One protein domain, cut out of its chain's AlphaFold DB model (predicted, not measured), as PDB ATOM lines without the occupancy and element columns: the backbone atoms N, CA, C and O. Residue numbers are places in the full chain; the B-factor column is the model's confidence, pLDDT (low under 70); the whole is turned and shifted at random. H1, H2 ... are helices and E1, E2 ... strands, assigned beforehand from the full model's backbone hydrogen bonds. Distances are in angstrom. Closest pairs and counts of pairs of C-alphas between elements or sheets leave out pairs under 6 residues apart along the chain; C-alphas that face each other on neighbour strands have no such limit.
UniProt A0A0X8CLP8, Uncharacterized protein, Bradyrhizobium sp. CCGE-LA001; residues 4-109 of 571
ATOM      1  N   ALA A   4      46.917  -3.377   9.981       90.44
ATOM      2  CA  ALA A   4      46.158  -3.780   8.790       90.44
ATOM      3  C   ALA A   4      45.904  -5.294   8.755       90.44
ATOM      4  O   ALA A   4      44.777  -5.729   8.547       90.44
ATOM      5  N   ALA A   5      46.942  -6.089   9.035       88.19
ATOM      6  CA  ALA A   5      46.821  -7.541   9.110       88.19
ATOM      7  C   ALA A   5      45.908  -7.977  10.267       88.19
ATOM      8  O   ALA A   5      45.115  -8.898  10.101       88.19
ATOM      9  N   LEU A   6      45.977  -7.293  11.419       88.56
ATOM     10  CA  LEU A   6      45.051  -7.534  12.528       88.56
ATOM     11  C   LEU A   6      43.606  -7.242  12.114       88.56
ATOM     12  O   LEU A   6      42.726  -8.044  12.407       88.56
ATOM     13  N   ARG A   7      43.358  -6.124  11.424       92.06
ATOM     14  CA  ARG A   7      42.025  -5.787  10.921       92.06
ATOM     15  C   ARG A   7      41.484  -6.884  10.017       92.06
ATOM     16  O   ARG A   7      40.378  -7.357  10.250       92.06
ATOM     17  N   ASP A   8      42.249  -7.271   9.003       91.69
ATOM     18  CA  ASP A   8      41.779  -8.246   8.021       91.69
ATOM     19  C   ASP A   8      41.538  -9.619   8.680       91.69
ATOM     20  O   ASP A   8      40.540 -10.271   8.381       91.69
ATOM     21  N   ALA A   9      42.361 -10.006   9.663       90.00
ATOM     22  CA  ALA A   9      42.138 -11.208  10.468       90.00
ATOM     23  C   ALA A   9      40.870 -11.122  11.340       90.00
ATOM     24  O   ALA A   9      40.096 -12.074  11.398       90.00
ATOM     25  N   LEU A  10      40.632  -9.985  12.006       91.31
ATOM     26  CA  LEU A  10      39.442  -9.767  12.835       91.31
ATOM     27  C   LEU A  10      38.153  -9.742  12.004       91.31
ATOM     28  O   LEU A  10      37.151 -10.320  12.422       91.31
ATOM     29  N   ALA A  11      38.182  -9.105  10.832       91.44
ATOM     30  CA  ALA A  11      37.055  -9.074   9.908       91.44
ATOM     31  C   ALA A  11      36.743 -10.475   9.354       91.44
ATOM     32  O   ALA A  11      35.579 -10.868   9.313       91.44
ATOM     33  N   ALA A  12      37.771 -11.255   8.996       91.25
ATOM     34  CA  ALA A  12      37.607 -12.616   8.484       91.25
ATOM     35  C   ALA A  12      37.128 -13.617   9.550       91.25
ATOM     36  O   ALA A  12      36.329 -14.500   9.248       91.25
ATOM     37  N   ALA A  13      37.587 -13.479  10.798       88.81
ATOM     38  CA  ALA A  13      37.197 -14.368  11.893       88.81
ATOM     39  C   ALA A  13      35.737 -14.182  12.347       88.81
ATOM     40  O   ALA A  13      35.172 -15.068  12.988       88.81
ATOM     41  N   GLY A  14      35.134 -13.028  12.045       88.50
ATOM     42  CA  GLY A  14      33.773 -12.697  12.447       88.50
ATOM     43  C   GLY A  14      33.587 -12.495  13.961       88.50
ATOM     44  O   GLY A  14      34.514 -12.521  14.779       88.50
ATOM     45  N   GLY A  15      32.337 -12.242  14.356       89.44
ATOM     46  CA  GLY A  15      31.953 -12.009  15.755       89.44
ATOM     47  C   GLY A  15      32.343 -10.635  16.320       89.44
ATOM     48  O   GLY A  15      32.231 -10.426  17.527       89.44
ATOM     49  N   LEU A  16      32.803  -9.717  15.467       94.69
ATOM     50  CA  LEU A  16      32.875  -8.282  15.739       94.69
ATOM     51  C   LEU A  16      31.975  -7.542  14.752       94.69
ATOM     52  O   LEU A  16      31.842  -7.953  13.601       94.69
ATOM     53  N   PHE A  17      31.399  -6.438  15.208       95.38
ATOM     54  CA  PHE A  17      30.501  -5.604  14.425       95.38
ATOM     55  C   PHE A  17      30.857  -4.129  14.577       95.38
ATOM     56  O   PHE A  17      31.494  -3.725  15.550       95.38
ATOM     57  N   GLU A  18      30.411  -3.311  13.632       93.62
ATOM     58  CA  GLU A  18      30.503  -1.859  13.719       93.62
ATOM     59  C   GLU A  18      29.176  -1.270  14.204       93.62
ATOM     60  O   GLU A  18      28.165  -1.288  13.501       93.62
ATOM     61  N   ARG A  19      29.181  -0.707  15.412       92.25
ATOM     62  CA  ARG A  19      28.073   0.083  15.961       92.25
ATOM     63  C   ARG A  19      28.601   1.449  16.366       92.25
ATOM     64  O   ARG A  19      28.738   1.753  17.549       92.25
ATOM     65  N   ALA A  20      28.998   2.234  15.365       88.31
ATOM     66  CA  ALA A  20      29.722   3.505  15.508       88.31
ATOM     67  C   ALA A  20      31.158   3.377  16.078       88.31
ATOM     68  O   ALA A  20      32.025   4.212  15.814       88.31
ATOM     69  N   VAL A  21      31.401   2.312  16.839       90.94
ATOM     70  CA  VAL A  21      32.680   1.780  17.307       90.94
ATOM     71  C   VAL A  21      32.656   0.251  17.146       90.94
ATOM     72  O   VAL A  21      31.569  -0.325  17.030       90.94
ATOM     73  N   PRO A  22      33.812  -0.435  17.155       94.44
ATOM     74  CA  PRO A  22      33.845  -1.889  17.182       94.44
ATOM     75  C   PRO A  22      33.176  -2.428  18.449       94.44
ATOM     76  O   PRO A  22      33.513  -2.024  19.567       94.44
ATOM     77  N   VAL A  23      32.245  -3.358  18.271       94.62
ATOM     78  CA  VAL A  23      31.544  -4.058  19.349       94.62
ATOM     79  C   VAL A  23      31.633  -5.568  19.149       94.62
ATOM     80  O   VAL A  23      31.748  -6.048  18.019       94.62
ATOM     81  N   CYS A  24      31.555  -6.324  20.236       94.25
ATOM     82  CA  CYS A  24      31.257  -7.752  20.202       94.25
ATOM     83  C   CYS A  24      29.883  -8.006  20.825       94.25
ATOM     84  O   CYS A  24      29.369  -7.183  21.583       94.25
ATOM     85  N   LEU A  25      29.287  -9.149  20.501       93.38
ATOM     86  CA  LEU A  25      28.104  -9.621  21.210       93.38
ATOM     87  C   LEU A  25      28.558 -10.430  22.422       93.38
ATOM     88  O   LEU A  25      29.331 -11.380  22.282       93.38
ATOM     89  N   ALA A  26      28.087 -10.037  23.600       90.38
ATOM     90  CA  ALA A  26      28.288 -10.759  24.848       90.38
ATOM     91  C   ALA A  26      26.933 -11.238  25.372       90.38
ATOM     92  O   ALA A  26      25.933 -10.547  25.201       90.38
ATOM     93  N   PHE A  27      26.892 -12.408  26.007       89.44
ATOM     94  CA  PHE A  27      25.673 -12.895  26.647       89.44
ATOM     95  C   PHE A  27      25.539 -12.280  28.041       89.44
ATOM     96  O   PHE A  27      26.413 -12.462  28.891       89.44
ATOM     97  N   ASP A  28      24.444 -11.567  28.276       85.50
ATOM     98  CA  ASP A  28      24.085 -11.030  29.582       85.50
ATOM     99  C   ASP A  28      23.170 -12.035  30.297       85.50
ATOM    100  O   ASP A  28      22.036 -12.281  29.883       85.50
ATOM    101  N   GLN A  29      23.672 -12.629  31.385       84.25
ATOM    102  CA  GLN A  29      22.933 -13.625  32.168       84.25
ATOM    103  C   GLN A  29      21.684 -13.057  32.851       84.25
ATOM    104  O   GLN A  29      20.732 -13.797  33.074       84.25
ATOM    105  N   ILE A  30      21.684 -11.765  33.187       79.81
ATOM    106  CA  ILE A  30      20.551 -11.099  33.835       79.81
ATOM    107  C   ILE A  30      19.470 -10.819  32.793       79.81
ATOM    108  O   ILE A  30      18.287 -11.027  33.058       79.81
ATOM    109  N   GLN A  31      19.865 -10.369  31.601       73.12
ATOM    110  CA  GLN A  31      18.918 -10.086  30.521       73.12
ATOM    111  C   GLN A  31      18.480 -11.328  29.736       73.12
ATOM    112  O   GLN A  31      17.508 -11.243  28.983       73.12
ATOM    113  N   GLY A  32      19.197 -12.448  29.869       81.62
ATOM    114  CA  GLY A  32      18.917 -13.689  29.149       81.62
ATOM    115  C   GLY A  32      19.102 -13.575  27.632       81.62
ATOM    116  O   GLY A  32      18.379 -14.227  26.884       81.62
ATOM    117  N   GLY A  33      20.026 -12.726  27.170       85.19
ATOM    118  CA  GLY A  33      20.233 -12.455  25.744       85.19
ATOM    119  C   GLY A  33      21.545 -11.735  25.450       85.19
ATOM    120  O   GLY A  33      22.315 -11.414  26.360       85.19
ATOM    121  N   ALA A  34      21.816 -11.490  24.173       89.62
ATOM    122  CA  ALA A  34      22.985 -10.760  23.726       89.62
ATOM    123  C   ALA A  34      22.867  -9.256  24.016       89.62
ATOM    124  O   ALA A  34      21.805  -8.635  23.904       89.62
ATOM    125  N   VAL A  35      24.014  -8.655  24.318       90.00
ATOM    126  CA  VAL A  35      24.224  -7.209  24.419       90.00
ATOM    127  C   VAL A  35      25.421  -6.805  23.565       90.00
ATOM    128  O   VAL A  35      26.391  -7.560  23.436       90.00
ATOM    129  N   ALA A  36      25.376  -5.609  22.974       92.25
ATOM    130  CA  ALA A  36      26.519  -5.072  22.244       92.25
ATOM    131  C   ALA A  36      27.528  -4.474  23.235       92.25
ATOM    132  O   ALA A  36      27.297  -3.417  23.825       92.25
ATOM    133  N   GLN A  37      28.664  -5.143  23.410       91.62
ATOM    134  CA  GLN A  37      29.747  -4.689  24.272       91.62
ATOM    135  C   GLN A  37      30.788  -3.921  23.454       91.62
ATOM    136  O   GLN A  37      31.368  -4.449  22.504       91.62
ATOM    137  N   ILE A  38      31.059  -2.672  23.842       91.75
ATOM    138  CA  ILE A  38      32.108  -1.851  23.224       91.75
ATOM    139  C   ILE A  38      33.476  -2.493  23.460       91.75
ATOM    140  O   ILE A  38      33.843  -2.810  24.594       91.75
ATOM    141  N   MET A  39      34.252  -2.640  22.387       93.75
ATOM    142  CA  MET A  39      35.602  -3.182  22.468       93.75
ATOM    143  C   MET A  39      36.545  -2.184  23.146       93.75
ATOM    144  O   MET A  39      36.779  -1.082  22.652       93.75
ATOM    145  N   THR A  40      37.133  -2.593  24.268       93.38
ATOM    146  CA  THR A  40      38.274  -1.901  24.883       93.38
ATOM    147  C   THR A  40      39.586  -2.395  24.264       93.38
ATOM    148  O   THR A  40      39.606  -3.476  23.666       93.38
ATOM    149  N   PRO A  41      40.711  -1.666  24.421       93.75
ATOM    150  CA  PRO A  41      42.010  -2.163  23.970       93.75
ATOM    151  C   PRO A  41      42.323  -3.564  24.514       93.75
ATOM    152  O   PRO A  41      42.784  -4.422  23.770       93.75
ATOM    153  N   ASP A  42      42.002  -3.823  25.782       93.50
ATOM    154  CA  ASP A  42      42.289  -5.105  26.429       93.50
ATOM    155  C   ASP A  42      41.353  -6.222  25.935       93.50
ATOM    156  O   ASP A  42      41.806  -7.339  25.680       93.50
ATOM    157  N   ALA A  43      40.071  -5.913  25.703       92.19
ATOM    158  CA  ALA A  43      39.131  -6.850  25.085       92.19
ATOM    159  C   ALA A  43      39.563  -7.224  23.659       92.19
ATOM    160  O   ALA A  43      39.469  -8.384  23.256       92.19
ATOM    161  N   LEU A  44      40.092  -6.258  22.901       92.31
ATOM    162  CA  LEU A  44      40.606  -6.505  21.558       92.31
ATOM    163  C   LEU A  44      41.883  -7.348  21.586       92.31
ATOM    164  O   LEU A  44      42.021  -8.250  20.767       92.31
ATOM    165  N   VAL A  45      42.793  -7.111  22.540       91.50
ATOM    166  CA  VAL A  45      43.976  -7.963  22.746       91.50
ATOM    167  C   VAL A  45      43.559  -9.405  23.037       91.50
ATOM    168  O   VAL A  45      44.127 -10.328  22.453       91.50
ATOM    169  N   LEU A  46      42.549  -9.612  23.890       90.06
ATOM    170  CA  LEU A  46      42.028 -10.945  24.194       90.06
ATOM    171  C   LEU A  46      41.416 -11.611  22.953       90.06
ATOM    172  O   LEU A  46      41.759 -12.749  22.639       90.06
ATOM    173  N   LYS A  47      40.570 -10.890  22.209       89.38
ATOM    174  CA  LYS A  47      39.957 -11.377  20.961       89.38
ATOM    175  C   LYS A  47      41.009 -11.692  19.891       89.38
ATOM    176  O   LYS A  47      40.919 -12.708  19.216       89.38
ATOM    177  N   ALA A  48      42.042 -10.865  19.760       87.06
ATOM    178  CA  ALA A  48      43.157 -11.134  18.860       87.06
ATOM    179  C   ALA A  48      43.934 -12.385  19.287       87.06
ATOM    180  O   ALA A  48      44.338 -13.173  18.441       87.06
ATOM    181  N   HIS A  49      44.114 -12.617  20.591       86.75
ATOM    182  CA  HIS A  49      44.795 -13.812  21.084       86.75
ATOM    183  C   HIS A  49      44.027 -15.104  20.762       86.75
ATOM    184  O   HIS A  49      44.659 -16.110  20.438       86.75
ATOM    185  N   THR A  50      42.687 -15.079  20.784       84.69
ATOM    186  CA  THR A  50      41.881 -16.254  20.408       84.69
ATOM    187  C   THR A  50      41.921 -16.557  18.911       84.69
ATOM    188  O   THR A  50      41.757 -17.717  18.543       84.69
ATOM    189  N   ILE A  51      42.174 -15.550  18.069       84.19
ATOM    190  CA  ILE A  51      42.193 -15.681  16.604       84.19
ATOM    191  C   ILE A  51      43.607 -15.942  16.079       84.19
ATOM    192  O   ILE A  51      43.828 -16.921  15.382       84.19
ATOM    193  N   SER A  52      44.572 -15.082  16.411       79.75
ATOM    194  CA  SER A  52      45.858 -15.000  15.706       79.75
ATOM    195  C   SER A  52      47.066 -15.502  16.506       79.75
ATOM    196  O   SER A  52      48.198 -15.351  16.039       79.75
ATOM    197  N   ARG A  53      46.855 -15.969  17.752       80.62
ATOM    198  CA  ARG A  53      47.872 -16.494  18.699       80.62
ATOM    199  C   ARG A  53      49.279 -15.893  18.483       80.62
ATOM    200  O   ARG A  53      50.170 -16.575  17.969       80.62
ATOM    201  N   PRO A  54      49.464 -14.589  18.772       78.94
ATOM    202  CA  PRO A  54      50.693 -13.886  18.422       78.94
ATOM    203  C   PRO A  54      51.921 -14.503  19.103       78.94
ATOM    204  O   PRO A  54      51.841 -14.962  20.239       78.94
ATOM    205  N   TYR A  55      53.069 -14.475  18.422       82.88
ATOM    206  CA  TYR A  55      54.340 -15.010  18.916       82.88
ATOM    207  C   TYR A  55      55.518 -14.081  18.576       82.88
ATOM    208  O   TYR A  55      55.472 -13.273  17.641       82.88
ATOM    209  N   VAL A  56      56.602 -14.206  19.338       84.06
ATOM    210  CA  VAL A  56      57.890 -13.555  19.064       84.06
ATOM    211  C   VAL A  56      58.965 -14.593  18.817       84.06
ATOM    212  O   VAL A  56      59.014 -15.627  19.480       84.06
ATOM    213  N   ARG A  57      59.852 -14.300  17.869       87.44
ATOM    214  CA  ARG A  57      61.065 -15.083  17.644       87.44
ATOM    215  C   ARG A  57      62.161 -14.533  18.542       87.44
ATOM    216  O   ARG A  57      62.541 -13.373  18.405       87.44
ATOM    217  N   LYS A  58      62.633 -15.351  19.478       86.75
ATOM    218  CA  LYS A  58      63.750 -15.017  20.361       86.75
ATOM    219  C   LYS A  58      64.933 -15.902  20.030       86.75
ATOM    220  O   LYS A  58      64.807 -17.124  20.025       86.75
ATOM    221  N   GLU A  59      66.071 -15.275  19.784       89.12
ATOM    222  CA  GLU A  59      67.344 -15.970  19.671       89.12
ATOM    223  C   GLU A  59      67.862 -16.301  21.075       89.12
ATOM    224  O   GLU A  59      67.900 -15.447  21.968       89.12
ATOM    225  N   ARG A  60      68.184 -17.573  21.303       85.19
ATOM    226  CA  ARG A  60      68.814 -18.055  22.530       85.19
ATOM    227  C   ARG A  60      70.322 -17.828  22.465       85.19
ATOM    228  O   ARG A  60      70.897 -17.595  21.410       85.19
ATOM    229  N   ARG A  61      70.987 -17.941  23.618       84.31
ATOM    230  CA  ARG A  61      72.450 -17.775  23.735       84.31
ATOM    231  C   ARG A  61      73.261 -18.778  22.900       84.31
ATOM    232  O   ARG A  61      74.432 -18.530  22.662       84.31
ATOM    233  N   ASP A  62      72.653 -19.890  22.492       88.31
ATOM    234  CA  ASP A  62      73.240 -20.923  21.631       88.31
ATOM    235  C   ASP A  62      72.989 -20.677  20.126       88.31
ATOM    236  O   ASP A  62      73.310 -21.535  19.308       88.31
ATOM    237  N   GLY A  63      72.403 -19.530  19.755       87.62
ATOM    238  CA  GLY A  63      72.058 -19.177  18.374       87.62
ATOM    239  C   GLY A  63      70.751 -19.796  17.867       87.62
ATOM    240  O   GLY A  63      70.354 -19.555  16.728       87.62
ATOM    241  N   THR A  64      70.040 -20.590  18.680       88.25
ATOM    242  CA  THR A  64      68.752 -21.167  18.266       88.25
ATOM    243  C   THR A  64      67.624 -20.138  18.340       88.25
ATOM    244  O   THR A  64      67.465 -19.425  19.331       88.25
ATOM    245  N   ILE A  65      66.793 -20.067  17.297       88.56
ATOM    246  CA  ILE A  65      65.598 -19.214  17.276       88.56
ATOM    247  C   ILE A  65      64.411 -20.024  17.792       88.56
ATOM    248  O   ILE A  65      64.029 -21.027  17.191       88.56
ATOM    249  N   VAL A  66      63.796 -19.566  18.880       89.75
ATOM    250  CA  VAL A  66      62.568 -20.157  19.421       89.75
ATOM    251  C   VAL A  66      61.384 -19.214  19.269       89.75
ATOM    252  O   VAL A  66      61.501 -18.000  19.451       89.75
ATOM    253  N   GLU A  67      60.226 -19.786  18.954       89.81
ATOM    254  CA  GLU A  67      58.952 -19.073  18.981       89.81
ATOM    255  C   GLU A  67      58.395 -19.107  20.404       89.81
ATOM    256  O   GLU A  67      58.247 -20.173  21.002       89.81
ATOM    257  N   VAL A  68      58.121 -17.930  20.956       85.38
ATOM    258  CA  VAL A  68      57.545 -17.769  22.290       85.38
ATOM    259  C   VAL A  68      56.223 -17.040  22.147       85.38
ATOM    260  O   VAL A  68      56.175 -15.968  21.538       85.38
ATOM    261  N   ASP A  69      55.166 -17.610  22.720       84.50
ATOM    262  CA  ASP A  69      53.847 -16.990  22.724       84.50
ATOM    263  C   ASP A  69      53.905 -15.593  23.344       84.50
ATOM    264  O   ASP A  69      54.599 -15.315  24.327       84.50
ATOM    265  N   ALA A  70      53.162 -14.696  22.721       84.00
ATOM    266  CA  ALA A  70      53.205 -13.276  22.961       84.00
ATOM    267  C   ALA A  70      51.792 -12.716  23.105       84.00
ATOM    268  O   ALA A  70      50.822 -13.221  22.541       84.00
ATOM    269  N   ARG A  71      51.676 -11.604  23.833       83.19
ATOM    270  CA  ARG A  71      50.458 -10.790  23.819       83.19
ATOM    271  C   ARG A  71      50.571  -9.742  22.722       83.19
ATOM    272  O   ARG A  71      51.642  -9.172  22.522       83.19
ATOM    273  N   LEU A  72      49.457  -9.464  22.047       86.12
ATOM    274  CA  LEU A  72      49.368  -8.313  21.157       86.12
ATOM    275  C   LEU A  72      49.663  -7.034  21.970       86.12
ATOM    276  O   LEU A  72      49.039  -6.846  23.019       86.12
ATOM    277  N   PRO A  73      50.575  -6.149  21.526       88.06
ATOM    278  CA  PRO A  73      50.810  -4.888  22.213       88.06
ATOM    279  C   PRO A  73      49.537  -4.043  22.273       88.06
ATOM    280  O   PRO A  73      48.852  -3.855  21.267       88.06
ATOM    281  N   ARG A  74      49.249  -3.469  23.445       90.88
ATOM    282  CA  ARG A  74      48.063  -2.625  23.659       90.88
ATOM    283  C   ARG A  74      48.006  -1.428  22.701       90.88
ATOM    284  O   ARG A  74      46.922  -1.043  22.290       90.88
ATOM    285  N   SER A  75      49.157  -0.890  22.289       91.56
ATOM    286  CA  SER A  75      49.244   0.191  21.296       91.56
ATOM    287  C   SER A  75      48.663  -0.199  19.934       91.56
ATOM    288  O   SER A  75      47.969   0.608  19.325       91.56
ATOM    289  N   VAL A  76      48.869  -1.441  19.482       90.62
ATOM    290  CA  VAL A  76      48.285  -1.960  18.232       90.62
ATOM    291  C   VAL A  76      46.764  -2.039  18.351       90.62
ATOM    292  O   VAL A  76      46.055  -1.703  17.405       90.62
ATOM    293  N   ALA A  77      46.257  -2.431  19.524       92.12
ATOM    294  CA  ALA A  77      44.824  -2.460  19.783       92.12
ATOM    295  C   ALA A  77      44.203  -1.057  19.826       92.12
ATOM    296  O   ALA A  77      43.154  -0.840  19.228       92.12
ATOM    297  N   THR A  78      44.864  -0.089  20.465       93.50
ATOM    298  CA  THR A  78      44.444   1.320  20.436       93.50
ATOM    299  C   THR A  78      44.424   1.865  19.008       93.50
ATOM    300  O   THR A  78      43.401   2.389  18.586       93.50
ATOM    301  N   MET A  79      45.490   1.649  18.229       93.38
ATOM    302  CA  MET A  79      45.538   2.066  16.822       93.38
ATOM    303  C   MET A  79      44.404   1.456  15.991       93.38
ATOM    304  O   MET A  79      43.825   2.148  15.164       93.38
ATOM    305  N   TYR A  80      44.073   0.177  16.208       93.31
ATOM    306  CA  TYR A  80      42.925  -0.449  15.553       93.31
ATOM    307  C   TYR A  80      41.612   0.248  15.932       93.31
ATOM    308  O   TYR A  80      40.817   0.567  15.055       93.31
ATOM    309  N   LEU A  81      41.374   0.503  17.222       91.94
ATOM    310  CA  LEU A  81      40.141   1.144  17.700       91.94
ATOM    311  C   LEU A  81      40.001   2.605  17.247       91.94
ATOM    312  O   LEU A  81      38.881   3.102  17.155       91.94
ATOM    313  N   ASP A  82      41.101   3.279  16.920       90.00
ATOM    314  CA  ASP A  82      41.082   4.631  16.352       90.00
ATOM    315  C   ASP A  82      40.899   4.635  14.821       90.00
ATOM    316  O   ASP A  82      40.644   5.687  14.229       90.00
ATOM    317  N   TRP A  83      40.955   3.467  14.165       89.06
ATOM    318  CA  TRP A  83      40.917   3.326  12.704       89.06
ATOM    319  C   TRP A  83      39.501   3.363  12.106       89.06
ATOM    320  O   TRP A  83      39.041   2.451  11.416       89.06
ATOM    321  N   ARG A  84      38.783   4.449  12.391       82.38
ATOM    322  CA  ARG A  84      37.373   4.606  12.014       82.38
ATOM    323  C   ARG A  84      37.172   4.653  10.505       82.38
ATOM    324  O   ARG A  84      37.925   5.319   9.802       82.38
ATOM    325  N   GLY A  85      36.119   3.988  10.034       83.31
ATOM    326  CA  GLY A  85      35.771   3.902   8.610       83.31
ATOM    327  C   GLY A  85      36.559   2.848   7.830       83.31
ATOM    328  O   GLY A  85      36.227   2.567   6.686       83.31
ATOM    329  N   GLU A  86      37.561   2.222   8.450       89.94
ATOM    330  CA  GLU A  86      38.443   1.259   7.790       89.94
ATOM    331  C   GLU A  86      38.342  -0.142   8.385       89.94
ATOM    332  O   GLU A  86      39.024  -1.029   7.889       89.94
ATOM    333  N   TRP A  87      37.515  -0.375   9.416       93.06
ATOM    334  CA  TRP A  87      37.465  -1.644  10.159       93.06
ATOM    335  C   TRP A  87      37.007  -2.854   9.339       93.06
ATOM    336  O   TRP A  87      37.388  -3.972   9.678       93.06
ATOM    337  N   ARG A  88      36.216  -2.648   8.276       93.38
ATOM    338  CA  ARG A  88      35.618  -3.724   7.455       93.38
ATOM    339  C   ARG A  88      34.752  -4.700   8.265       93.38
ATOM    340  O   ARG A  88      34.648  -5.874   7.921       93.38
ATOM    341  N   LEU A  89      34.143  -4.216   9.347       94.75
ATOM    342  CA  LEU A  89      33.221  -4.999  10.161       94.75
ATOM    343  C   LEU A  89      31.784  -4.848   9.639       94.75
ATOM    344  O   LEU A  89      31.422  -3.776   9.153       94.75
ATOM    345  N   PRO A  90      30.943  -5.888   9.758       95.12
ATOM    346  CA  PRO A  90      29.524  -5.772   9.438       95.12
ATOM    347  C   PRO A  90      28.834  -4.753  10.367       95.12
ATOM    348  O   PRO A  90      29.082  -4.772  11.577       95.12
ATOM    349  N   PRO A  91      27.957  -3.871   9.851       94.00
ATOM    350  CA  PRO A  91      27.250  -2.901  10.683       94.00
ATOM    351  C   PRO A  91      26.236  -3.595  11.600       94.00
ATOM    352  O   PRO A  91      25.475  -4.449  11.148       94.00
ATOM    353  N   LEU A  92      26.162  -3.197  12.871       95.19
ATOM    354  CA  LEU A  92      25.155  -3.679  13.821       95.19
ATOM    355  C   LEU A  92      24.182  -2.558  14.180       95.19
ATOM    356  O   LEU A  92      24.487  -1.660  14.970       95.19
ATOM    357  N   ASN A  93      22.977  -2.649  13.627       93.62
ATOM    358  CA  ASN A  93      21.883  -1.717  13.874       93.62
ATOM    359  C   ASN A  93      21.174  -1.985  15.207       93.62
ATOM    360  O   ASN A  93      20.686  -1.031  15.810       93.62
ATOM    361  N   GLY A  94      21.215  -3.217  15.717       94.12
ATOM    362  CA  GLY A  94      20.717  -3.575  17.043       94.12
ATOM    363  C   GLY A  94      20.513  -5.078  17.204       94.12
ATOM    364  O   GLY A  94      20.823  -5.859  16.303       94.12
ATOM    365  N   ILE A  95      19.975  -5.463  18.357       93.94
ATOM    366  CA  ILE A  95      19.658  -6.846  18.724       93.94
ATOM    367  C   ILE A  95      18.141  -6.967  18.869       93.94
ATOM    368  O   ILE A  95      17.490  -6.065  19.401       93.94
ATOM    369  N   THR A  96      17.558  -8.057  18.375       93.69
ATOM    370  CA  THR A  96      16.108  -8.271  18.399       93.69
ATOM    371  C   THR A  96      15.727  -9.726  18.624       93.69
ATOM    372  O   THR A  96      16.409 -10.641  18.174       93.69
ATOM    373  N   SER A  97      14.569  -9.906  19.257       93.50
ATOM    374  CA  SER A  97      13.877 -11.190  19.411       93.50
ATOM    375  C   SER A  97      12.473 -11.184  18.791       93.50
ATOM    376  O   SER A  97      11.681 -12.100  19.011       93.50
ATOM    377  N   ALA A  98      12.156 -10.131  18.030       93.44
ATOM    378  CA  ALA A  98      10.976 -10.064  17.175       93.44
ATOM    379  C   ALA A  98      11.317 -10.557  15.752       93.44
ATOM    380  O   ALA A  98      12.437 -10.303  15.290       93.44
ATOM    381  N   PRO A  99      10.372 -11.213  15.049       94.19
ATOM    382  CA  PRO A  99      10.566 -11.647  13.667       94.19
ATOM    383  C   PRO A  99      10.908 -10.510  12.704       94.19
ATOM    384  O   PRO A  99      10.417  -9.389  12.846       94.19
ATOM    385  N   GLN A 100      11.718 -10.815  11.691       93.69
ATOM    386  CA  GLN A 100      12.034  -9.887  10.611       93.69
ATOM    387  C   GLN A 100      10.916  -9.853   9.576       93.69
ATOM    388  O   GLN A 100      10.473 -10.885   9.074       93.69
ATOM    389  N   LEU A 101      10.493  -8.645   9.233       95.00
ATOM    390  CA  LEU A 101       9.349  -8.368   8.381       95.00
ATOM    391  C   LEU A 101       9.799  -7.710   7.074       95.00
ATOM    392  O   LEU A 101      10.763  -6.938   7.044       95.00
ATOM    393  N   ARG A 102       9.100  -8.001   5.977       93.50
ATOM    394  CA  ARG A 102       9.403  -7.473   4.636       93.50
ATOM    395  C   ARG A 102       8.165  -6.829   4.006       93.50
ATOM    396  O   ARG A 102       7.033  -7.122   4.386       93.50
ATOM    397  N   GLU A 103       8.377  -5.936   3.038       92.19
ATOM    398  CA  GLU A 103       7.294  -5.154   2.409       92.19
ATOM    399  C   GLU A 103       6.247  -6.039   1.706       92.19
ATOM    400  O   GLU A 103       5.083  -5.646   1.621       92.19
ATOM    401  N   ASP A 104       6.646  -7.230   1.256       92.44
ATOM    402  CA  ASP A 104       5.816  -8.243   0.592       92.44
ATOM    403  C   ASP A 104       4.957  -9.091   1.555       92.44
ATOM    404  O   ASP A 104       4.200  -9.953   1.109       92.44
ATOM    405  N   GLY A 105       5.049  -8.863   2.871       93.69
ATOM    406  CA  GLY A 105       4.323  -9.632   3.886       93.69
ATOM    407  C   GLY A 105       5.064 -10.876   4.397       93.69
ATOM    408  O   GLY A 105       4.524 -11.606   5.242       93.69
ATOM    409  N   ALA A 106       6.297 -11.129   3.942       93.94
ATOM    410  CA  ALA A 106       7.114 -12.218   4.466       93.94
ATOM    411  C   ALA A 106       7.514 -11.969   5.931       93.94
ATOM    412  O   ALA A 106       7.839 -10.849   6.331       93.94
ATOM    413  N   ILE A 107       7.495 -13.047   6.723       94.81
ATOM    414  CA  ILE A 107       7.918 -13.071   8.131       94.81
ATOM    415  C   ILE A 107       9.051 -14.080   8.228       94.81
ATOM    416  O   ILE A 107       8.884 -15.222   7.800       94.81
ATOM    417  N   ASN A 108      10.185 -13.661   8.774       91.50
ATOM    418  CA  ASN A 108      11.365 -14.489   8.940       91.50
ATOM    419  C   ASN A 108      11.753 -14.573  10.425       91.50
ATOM    420  O   ASN A 108      11.963 -13.545  11.070       91.50
ATOM    421  N   SER A 109      11.866 -15.798  10.938       92.12
ATOM    422  CA  SER A 109      12.249 -16.097  12.324       92.12
ATOM    423  C   SER A 109      13.668 -16.672  12.457       92.12
ATOM    424  O   SER A 109      13.991 -17.267  13.478       92.12
TER     425      SER A 109
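What this domain is: This is residues 4 to 109 of the 571 residues of an uncharacterized protein of Bradyrhizobium sp. CCGE-LA001 (UniProt A0A0X8CLP8). Three short helices, H1, H2 and H3, cluster about perpendicular to each other in the middle of a long, loose model, with the small twisted sheet E1, E2 and E3 beside them. The hairpin of E4 and E5 reaches away as an arm at one end, and residues 97 to 109, a tail with no named element that folds back on itself, make the other end beyond E6. The printed part has 106 residues, with three named helices and six named strands in the order H1 E1 E2 E3 H2 E4 E5 H3 E6; both sheets, E1 - E2 - E3 and E4 - E5, are antiparallel, and the class is mixed, helices and strands. The whole is loose, with a radius of gyration of the C-alphas of 18.7 A, and spans 72 by 32 by 22 A.

How they stand to each other: H1, residues 4 to 13, touches residues 48 to 52 of H2, residues 41 to 52; the closest C-alphas are those of Ala 13 and Ile 51, 7.0 A apart, and the lines stand about perpendicular at 70.2 degrees, only just past steep. E1, residues 16 to 19, E2, residues 21 to 28, and E3, residues 33 to 38, form a meander, each strand the antiparallel neighbour of the one before. In the hairpin of E1 and E2, N 17 and O 23 are 2.9 A apart, within hydrogen-bond range; in that of E2 and E3, N 26 and O 35 are 3.0 A apart, within that range too. E2 bends by 50 degrees at residue 25. H2 only grazes this sheet, with its residues 43 to 47. E4, residues 54 to 59, and E5, residues 65 to 69, are an antiparallel hairpin, with N 56 and O 68 within hydrogen-bond range at 2.9 A. H3, residues 74 to 82, touches residues 41 to 45 of H2, about perpendicular at 79 degrees; the closest C-alphas are those of Pro 41 and Ala 77, 5.1 A apart. H3 only grazes the sheet of E1, E2 and E3, with its residues 80 to 82. E6, residues 94 to 96, pairs with no named strand; its closest C-alpha to E3 is that of Ile 95, 7.2 A from that of Ala 34. In H1, H2 and H3 every O i to N i+4 pair is within hydrogen-bond range.

Where its parts are: H1 begins at C-alpha 4, (46.158, -3.780, 8.790), and is 14.2 A long. E2 is 19.7 A long, E3 16.1 A, H2 15.7 A and E4 16.8 A. E6 ends at C-alpha 96, (16.108, -8.271, 18.399).

The domain as a whole: The C-alphas farthest apart, those of Asp 62 and Gly 105, are 72.1 A apart. The printed part has no cut; the link from H3 to E6, 11 residues, is long, and the other links are tight. Residues 100 to 101 pair with residues 107 to 108, antiparallel. The mean pLDDT of the printed part is 89.8, and no printed residue is under 70.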